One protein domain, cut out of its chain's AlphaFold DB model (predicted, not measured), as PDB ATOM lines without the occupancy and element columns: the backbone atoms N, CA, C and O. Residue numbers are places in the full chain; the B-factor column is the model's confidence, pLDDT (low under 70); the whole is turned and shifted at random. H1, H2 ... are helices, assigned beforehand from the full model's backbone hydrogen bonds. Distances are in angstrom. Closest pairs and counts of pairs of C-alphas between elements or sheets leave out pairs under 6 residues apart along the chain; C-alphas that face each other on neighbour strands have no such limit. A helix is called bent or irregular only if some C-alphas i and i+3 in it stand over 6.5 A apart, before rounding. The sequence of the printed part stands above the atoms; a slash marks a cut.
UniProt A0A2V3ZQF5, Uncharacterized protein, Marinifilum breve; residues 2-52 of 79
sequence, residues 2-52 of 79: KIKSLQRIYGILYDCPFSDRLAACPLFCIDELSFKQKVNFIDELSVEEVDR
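This is residues 2 to 52 of the 79 residues of an uncharacterized protein of Marinifilum breve (UniProt A0A2V3ZQF5). Look first at H1, the longest helix: H2 folds back loosely beside it, running the opposite way, and the short H3 packs on H1 near Lys 2, where H1 begins. From the other end of H1, a long loop of residues 15 to 34 swings out past Ala 23 and returns to the start of H2. You have 51 printed residues with three named helices, in the order H1, H2, H3, and no named strand; the class is all helix. The whole is compact, with a radius of gyration of the C-alphas of 10.7 A, and rounded, with spans of 28 by 21 by 16 A.

Find C-alpha 2 at (162.255, -25.848, 126.270); from there H1 runs through residues 2 to 14, 19.7 A from first to last C-alpha, and ends at C-alpha 14 at (153.733, -11.353, 136.504). H1 is neither bent nor irregular, but only just: C-alphas 8 and 11 are 6.3 A apart. Move on to Phe 35, where H2 begins; it holds residues 35 to 44 and is 14.6 A long from first to last C-alpha. H3 holds residues 47 to 52, measures 8.7 A from first to last C-alpha, and ends at C-alpha 52 at (150.234, -28.092, 132.840).

Start at H1 and look toward H3: the two touch, and their closest C-alphas, those of Lys 2 and Val 47, are 6.9 A apart. They run the same way at a steep tilt of 44 degrees. H1 and H2 are close but not clearly touching, with the C-alphas of Leu 13 and Lys 38 the closest at 7.3 A. These two run opposite ways at a shallow tilt of 33 degrees, only just short of steep. H2 and H3 are apart, but only just, with their closest C-alphas 8.4 A from each other. In the backbones of H2 and H3 every O i to N i+4 pair is within hydrogen-bond range, while in H1 5 of 9 such pairs are.

Look for the two C-alphas farthest apart at Ile 3 and Ala 23, 28.0 A from each other; the first and last printed C-alphas, of Lys 2 and Arg 52, are 13.9 A apart. The printed part has no cut. The link from H1 to H2 is long, with 20 residues, and the link from H2 to H3 is tight, with 2. In the B-factor column the mean pLDDT of the printed part is 84.7, and the model's confidence is under 70 at residues 2 to 7, which belong to H1.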
ATOM      1  N   LYS A   2     162.494 -26.587 125.001       52.25
ATOM      2  CA  LYS A   2     162.255 -25.848 126.270       52.25
ATOM      3  C   LYS A   2     162.132 -24.314 126.146       52.25
ATOM      4  O   LYS A   2     161.283 -23.710 126.789       52.25
ATOM      5  N   ILE A   3     162.956 -23.685 125.302       56.84
ATOM      6  CA  ILE A   3     163.132 -22.216 125.285       56.84
ATOM      7  C   ILE A   3     161.851 -21.463 124.873       56.84
ATOM      8  O   ILE A   3     161.511 -20.451 125.483       56.84
ATOM      9  N   LYS A   4     161.099 -21.964 123.881       61.00
ATOM     10  CA  LYS A   4     159.869 -21.303 123.398       61.00
ATOM     11  C   LYS A   4     158.737 -21.320 124.429       61.00
ATOM     12  O   LYS A   4     157.948 -20.380 124.474       61.00
ATOM     13  N   SER A   5     158.635 -22.381 125.226       61.16
ATOM     14  CA  SER A   5     157.578 -22.531 126.230       61.16
ATOM     15  C   SER A   5     157.829 -21.634 127.442       61.16
ATOM     16  O   SER A   5     156.900 -20.997 127.928       61.16
ATOM     17  N   LEU A   6     159.094 -21.498 127.858       65.19
ATOM     18  CA  LEU A   6     159.492 -20.616 128.959       65.19
ATOM     19  C   LEU A   6     159.144 -19.151 128.669       65.19
ATOM     20  O   LEU A   6     158.498 -18.507 129.490       65.19
ATOM     21  N   GLN A   7     159.458 -18.648 127.469       69.06
ATOM     22  CA  GLN A   7     159.112 -17.275 127.063       69.06
ATOM     23  C   GLN A   7     157.607 -16.974 127.158       69.06
ATOM     24  O   GLN A   7     157.225 -15.850 127.469       69.06
ATOM     25  N   ARG A   8     156.747 -17.973 126.919       71.06
ATOM     26  CA  ARG A   8     155.286 -17.823 127.035       71.06
ATOM     27  C   ARG A   8     154.814 -17.760 128.486       71.06
ATOM     28  O   ARG A   8     153.803 -17.117 128.750       71.06
ATOM     29  N   ILE A   9     155.533 -18.401 129.409       81.06
ATOM     30  CA  ILE A   9     155.185 -18.406 130.833       81.06
ATOM     31  C   ILE A   9     155.596 -17.109 131.535       81.06
ATOM     32  O   ILE A   9     154.884 -16.659 132.427       81.06
ATOM     33  N   TYR A  10     156.689 -16.465 131.114       82.88
ATOM     34  CA  TYR A  10     157.166 -15.241 131.768       82.88
ATOM     35  C   TYR A  10     156.071 -14.173 131.905       82.88
ATOM     36  O   TYR A  10     155.895 -13.634 132.989       82.88
ATOM     37  N   GLY A  11     155.280 -13.920 130.857       81.69
ATOM     38  CA  GLY A  11     154.191 -12.935 130.921       81.69
ATOM     39  C   GLY A  11     153.099 -13.299 131.935       81.69
ATOM     40  O   GLY A  11     152.755 -12.490 132.792       81.69
ATOM     41  N   ILE A  12     152.610 -14.543 131.894       85.94
ATOM     42  CA  ILE A  12     151.537 -15.019 132.789       85.94
ATOM     43  C   ILE A  12     151.977 -15.143 134.253       85.94
ATOM     44  O   ILE A  12     151.130 -15.337 135.127       85.94
ATOM     45  N   LEU A  13     153.280 -15.056 134.532       85.69
ATOM     46  CA  LEU A  13     153.839 -15.117 135.879       85.69
ATOM     47  C   LEU A  13     153.705 -13.798 136.637       85.69
ATOM     48  O   LEU A  13     153.493 -13.794 137.848       85.69
ATOM     49  N   TYR A  14     153.824 -12.685 135.916       84.56
ATOM     50  CA  TYR A  14     153.733 -11.353 136.504       84.56
ATOM     51  C   TYR A  14     152.315 -10.823 136.507       84.56
ATOM     52  O   TYR A  14     151.957 -10.122 137.446       84.56
ATOM     53  N   ASP A  15     151.517 -11.189 135.505       81.69
ATOM     54  CA  ASP A  15     150.153 -10.702 135.431       81.69
ATOM     55  C   ASP A  15     149.177 -11.755 134.905       81.69
ATOM     56  O   ASP A  15     149.472 -12.546 134.002       81.69
ATOM     57  N   CYS A  16     147.989 -11.757 135.497       87.19
ATOM     58  CA  CYS A  16     146.842 -12.451 134.944       87.19
ATOM     59  C   CYS A  16     146.092 -11.438 134.073       87.19
ATOM     60  O   CYS A  16     145.723 -10.393 134.594       87.19
ATOM     61  N   PRO A  17     145.755 -11.736 132.804       84.38
ATOM     62  CA  PRO A  17     144.978 -10.810 131.969       84.38
ATOM     63  C   PRO A  17     143.627 -10.388 132.569       84.38
ATOM     64  O   PRO A  17     143.046  -9.390 132.162       84.38
ATOM     65  N   PHE A  18     143.119 -11.157 133.533       86.38
ATOM     66  CA  PHE A  18     141.884 -10.864 134.255       86.38
ATOM     67  C   PHE A  18     142.122 -10.216 135.629       86.38
ATOM     68  O   PHE A  18     141.167 -10.037 136.378       86.38
ATOM     69  N   SER A  19     143.384  -9.944 135.979       84.81
ATOM     70  CA  SER A  19     143.875  -9.408 137.260       84.81
ATOM     71  C   SER A  19     143.311 -10.106 138.505       84.81
ATOM     72  O   SER A  19     143.227  -9.521 139.580       84.81
ATOM     73  N   ASP A  20     142.904 -11.364 138.343       87.25
ATOM     74  CA  ASP A  20     142.213 -12.165 139.346       87.25
ATOM     75  C   ASP A  20     142.590 -13.633 139.132       87.25
ATOM     76  O   ASP A  20     141.995 -14.354 138.316       87.25
ATOM     77  N   ARG A  21     143.641 -14.085 139.822       89.94
ATOM     78  CA  ARG A  21     143.983 -15.507 139.837       89.94
ATOM     79  C   ARG A  21     142.987 -16.238 140.722       89.94
ATOM     80  O   ARG A  21     142.850 -15.951 141.904       89.94
ATOM     81  N   LEU A  22     142.328 -17.245 140.154       89.38
ATOM     82  CA  LEU A  22     141.500 -18.154 140.943       89.38
ATOM     83  C   LEU A  22     142.381 -18.910 141.942       89.38
ATOM     84  O   LEU A  22     143.508 -19.263 141.610       89.38
ATOM     85  N   ALA A  23     141.829 -19.273 143.100       87.25
ATOM     86  CA  ALA A  23     142.524 -20.107 144.089       87.25
ATOM     87  C   ALA A  23     143.023 -21.451 143.510       87.25
ATOM     88  O   ALA A  23     143.984 -22.030 144.002       87.25
ATOM     89  N   ALA A  24     142.385 -21.940 142.439       87.81
ATOM     90  CA  ALA A  24     142.790 -23.143 141.711       87.81
ATOM     91  C   ALA A  24     143.851 -22.893 140.611       87.81
ATOM     92  O   ALA A  24     144.194 -23.817 139.873       87.81
ATOM     93  N   CYS A  25     144.341 -21.658 140.441       90.56
ATOM     94  CA  CYS A  25     145.386 -21.332 139.474       90.56
ATOM     95  C   CYS A  25     146.734 -21.906 139.948       90.56
ATOM     96  O   CYS A  25     147.136 -21.634 141.079       90.56
ATOM     97  N   PRO A  26     147.490 -22.617 139.089       90.00
ATOM     98  CA  PRO A  26     148.822 -23.125 139.431       90.00
ATOM     99  C   PRO A  26     149.823 -22.043 139.853       90.00
ATOM    100  O   PRO A  26     150.808 -22.345 140.512       90.00
ATOM    101  N   LEU A  27     149.574 -20.791 139.463       91.50
ATOM    102  CA  LEU A  27     150.415 -19.642 139.784       91.50
ATOM    103  C   LEU A  27     149.839 -18.782 140.926       91.50
ATOM    104  O   LEU A  27     150.345 -17.698 141.178       91.50
ATOM    105  N   PHE A  28     148.786 -19.229 141.618       90.88
ATOM    106  CA  PHE A  28     148.201 -18.478 142.738       90.88
ATOM    107  C   PHE A  28     149.195 -18.308 143.895       90.88
ATOM    108  O   PHE A  28     149.336 -17.231 144.462       90.88
ATOM    109  N   CYS A  29     149.943 -19.364 144.222       87.25
ATOM    110  CA  CYS A  29     150.890 -19.359 145.340       87.25
ATOM    111  C   CYS A  29     152.125 -18.479 145.112       87.25
ATOM    112  O   CYS A  29     152.865 -18.223 146.061       87.25
ATOM    113  N   ILE A  30     152.364 -18.035 143.876       89.81
ATOM    114  CA  ILE A  30     153.553 -17.259 143.538       89.81
ATOM    115  C   ILE A  30     153.296 -15.754 143.458       89.81
ATOM    116  O   ILE A  30     154.244 -15.013 143.216       89.81
ATOM    117  N   ASP A  31     152.062 -15.280 143.654       86.31
ATOM    118  CA  ASP A  31     151.749 -13.845 143.567       86.31
ATOM    119  C   ASP A  31     152.560 -13.026 144.582       86.31
ATOM    120  O   ASP A  31     153.137 -12.001 144.207       86.31
ATOM    121  N   GLU A  32     152.728 -13.565 145.793       88.88
ATOM    122  CA  GLU A  32     153.507 -12.988 146.900       88.88
ATOM    123  C   GLU A  32     155.032 -13.125 146.736       88.88
ATOM    124  O   GLU A  32     155.808 -12.578 147.522       88.88
ATOM    125  N   LEU A  33     155.503 -13.870 145.729       92.44
ATOM    126  CA  LEU A  33     156.935 -14.015 145.493       92.44
ATOM    127  C   LEU A  33     157.521 -12.734 144.895       92.44
ATOM    128  O   LEU A  33     156.979 -12.130 143.964       92.44
ATOM    129  N   SER A  34     158.706 -12.362 145.377       92.31
ATOM    130  CA  SER A  34     159.513 -11.318 144.747       92.31
ATOM    131  C   SER A  34     159.900 -11.699 143.315       92.31
ATOM    132  O   SER A  34     159.922 -12.875 142.947       92.31
ATOM    133  N   PHE A  35     160.298 -10.710 142.512       89.69
ATOM    134  CA  PHE A  35     160.781 -10.933 141.144       89.69
ATOM    135  C   PHE A  35     161.852 -12.035 141.068       89.69
ATOM    136  O   PHE A  35     161.753 -12.951 140.259       89.69
ATOM    137  N   LYS A  36     162.852 -11.994 141.957       92.62
ATOM    138  CA  LYS A  36     163.929 -12.993 141.989       92.62
ATOM    139  C   LYS A  36     163.399 -14.399 142.280       92.62
ATOM    140  O   LYS A  36     163.828 -15.358 141.651       92.62
ATOM    141  N   GLN A  37     162.462 -14.521 143.218       92.81
ATOM    142  CA  GLN A  37     161.848 -15.807 143.551       92.81
ATOM    143  C   GLN A  37     160.985 -16.337 142.400       92.81
ATOM    144  O   GLN A  37     161.016 -17.529 142.126       92.81
ATOM    145  N   LYS A  38     160.280 -15.451 141.685       91.75
ATOM    146  CA  LYS A  38     159.517 -15.775 140.472       91.75
ATOM    147  C   LYS A  38     160.409 -16.314 139.349       91.75
ATOM    148  O   LYS A  38     160.043 -17.294 138.709       91.75
ATOM    149  N   VAL A  39     161.585 -15.720 139.139       89.62
ATOM    150  CA  VAL A  39     162.579 -16.218 138.169       89.62
ATOM    151  C   VAL A  39     163.084 -17.607 138.563       89.62
ATOM    152  O   VAL A  39     163.000 -18.527 137.756       89.62
ATOM    153  N   ASN A  40     163.516 -17.784 139.816       91.44
ATOM    154  CA  ASN A  40     164.000 -19.081 140.296       91.44
ATOM    155  C   ASN A  40     162.929 -20.175 140.182       91.44
ATOM    156  O   ASN A  40     163.224 -21.279 139.742       91.44
ATOM    157  N   PHE A  41     161.677 -19.848 140.518       90.94
ATOM    158  CA  PHE A  41     160.549 -20.764 140.382       90.94
ATOM    159  C   PHE A  41     160.419 -21.296 138.950       90.94
ATOM    160  O   PHE A  41     160.256 -22.494 138.763       90.94
ATOM    161  N   ILE A  42     160.533 -20.430 137.934       87.19
ATOM    162  CA  ILE A  42     160.467 -20.841 136.523       87.19
ATOM    163  C   ILE A  42     161.617 -21.779 136.154       87.19
ATOM    164  O   ILE A  42     161.399 -22.753 135.430       87.19
ATOM    165  N   ASP A  43     162.828 -21.473 136.614       87.56
ATOM    166  CA  ASP A  43     164.026 -22.253 136.293       87.56
ATOM    167  C   ASP A  43     163.962 -23.674 136.875       87.56
ATOM    168  O   ASP A  43     164.551 -24.604 136.316       87.56
ATOM    169  N   GLU A  44     163.200 -23.853 137.955       90.06
ATOM    170  CA  GLU A  44     162.962 -25.136 138.617       90.06
ATOM    171  C   GLU A  44     161.849 -25.973 137.955       90.06
ATOM    172  O   GLU A  44     161.778 -27.180 138.198       90.06
ATOM    173  N   LEU A  45     161.018 -25.392 137.078       88.94
ATOM    174  CA  LEU A  45     159.917 -26.120 136.438       88.94
ATOM    175  C   LEU A  45     160.409 -27.156 135.416       88.94
ATOM    176  O   LEU A  45     161.186 -26.887 134.486       88.94
ATOM    177  N   SER A  46     159.850 -28.357 135.520       90.12
ATOM    178  CA  SER A  46     159.912 -29.377 134.477       90.12
ATOM    179  C   SER A  46     159.099 -28.973 133.240       90.12
ATOM    180  O   SER A  46     158.253 -28.074 133.271       90.12
ATOM    181  N   VAL A  47     159.346 -29.643 132.109       86.62
ATOM    182  CA  VAL A  47     158.587 -29.380 130.871       86.62
ATOM    183  C   VAL A  47     157.109 -29.707 131.080       86.62
ATOM    184  O   VAL A  47     156.232 -28.980 130.623       86.62
ATOM    185  N   GLU A  48     156.845 -30.768 131.828       89.31
ATOM    186  CA  GLU A  48     155.518 -31.263 132.151       89.31
ATOM    187  C   GLU A  48     154.741 -30.265 133.020       89.31
ATOM    188  O   GLU A  48     153.542 -30.068 132.819       89.31
ATOM    189  N   GLU A  49     155.405 -29.603 133.970       90.00
ATOM    190  CA  GLU A  49     154.789 -28.555 134.792       90.00
ATOM    191  C   GLU A  49     154.494 -27.294 133.980       90.00
ATOM    192  O   GLU A  49     153.390 -26.752 134.073       90.00
ATOM    193  N   VAL A  50     155.438 -26.873 133.132       89.38
ATOM    194  CA  VAL A  50     155.241 -25.779 132.168       89.38
ATOM    195  C   VAL A  50     154.006 -26.049 131.300       89.38
ATOM    196  O   VAL A  50     153.135 -25.187 131.169       89.38
ATOM    197  N   ASP A  51     153.877 -27.260 130.759       88.81
ATOM    198  CA  ASP A  51     152.734 -27.630 129.924       88.81
ATOM    199  C   ASP A  51     151.420 -27.641 130.716       88.81
ATOM    200  O   ASP A  51     150.406 -27.128 130.234       88.81
ATOM    201  N   ARG A  52     151.419 -28.140 131.960       89.44
ATOM    202  CA  ARG A  52     150.234 -28.092 132.840       89.44
ATOM    203  C   ARG A  52     149.778 -26.663 133.117       89.44
ATOM    204  O   ARG A  52     148.578 -26.391 133.047       89.44
TER     205      ARG A  52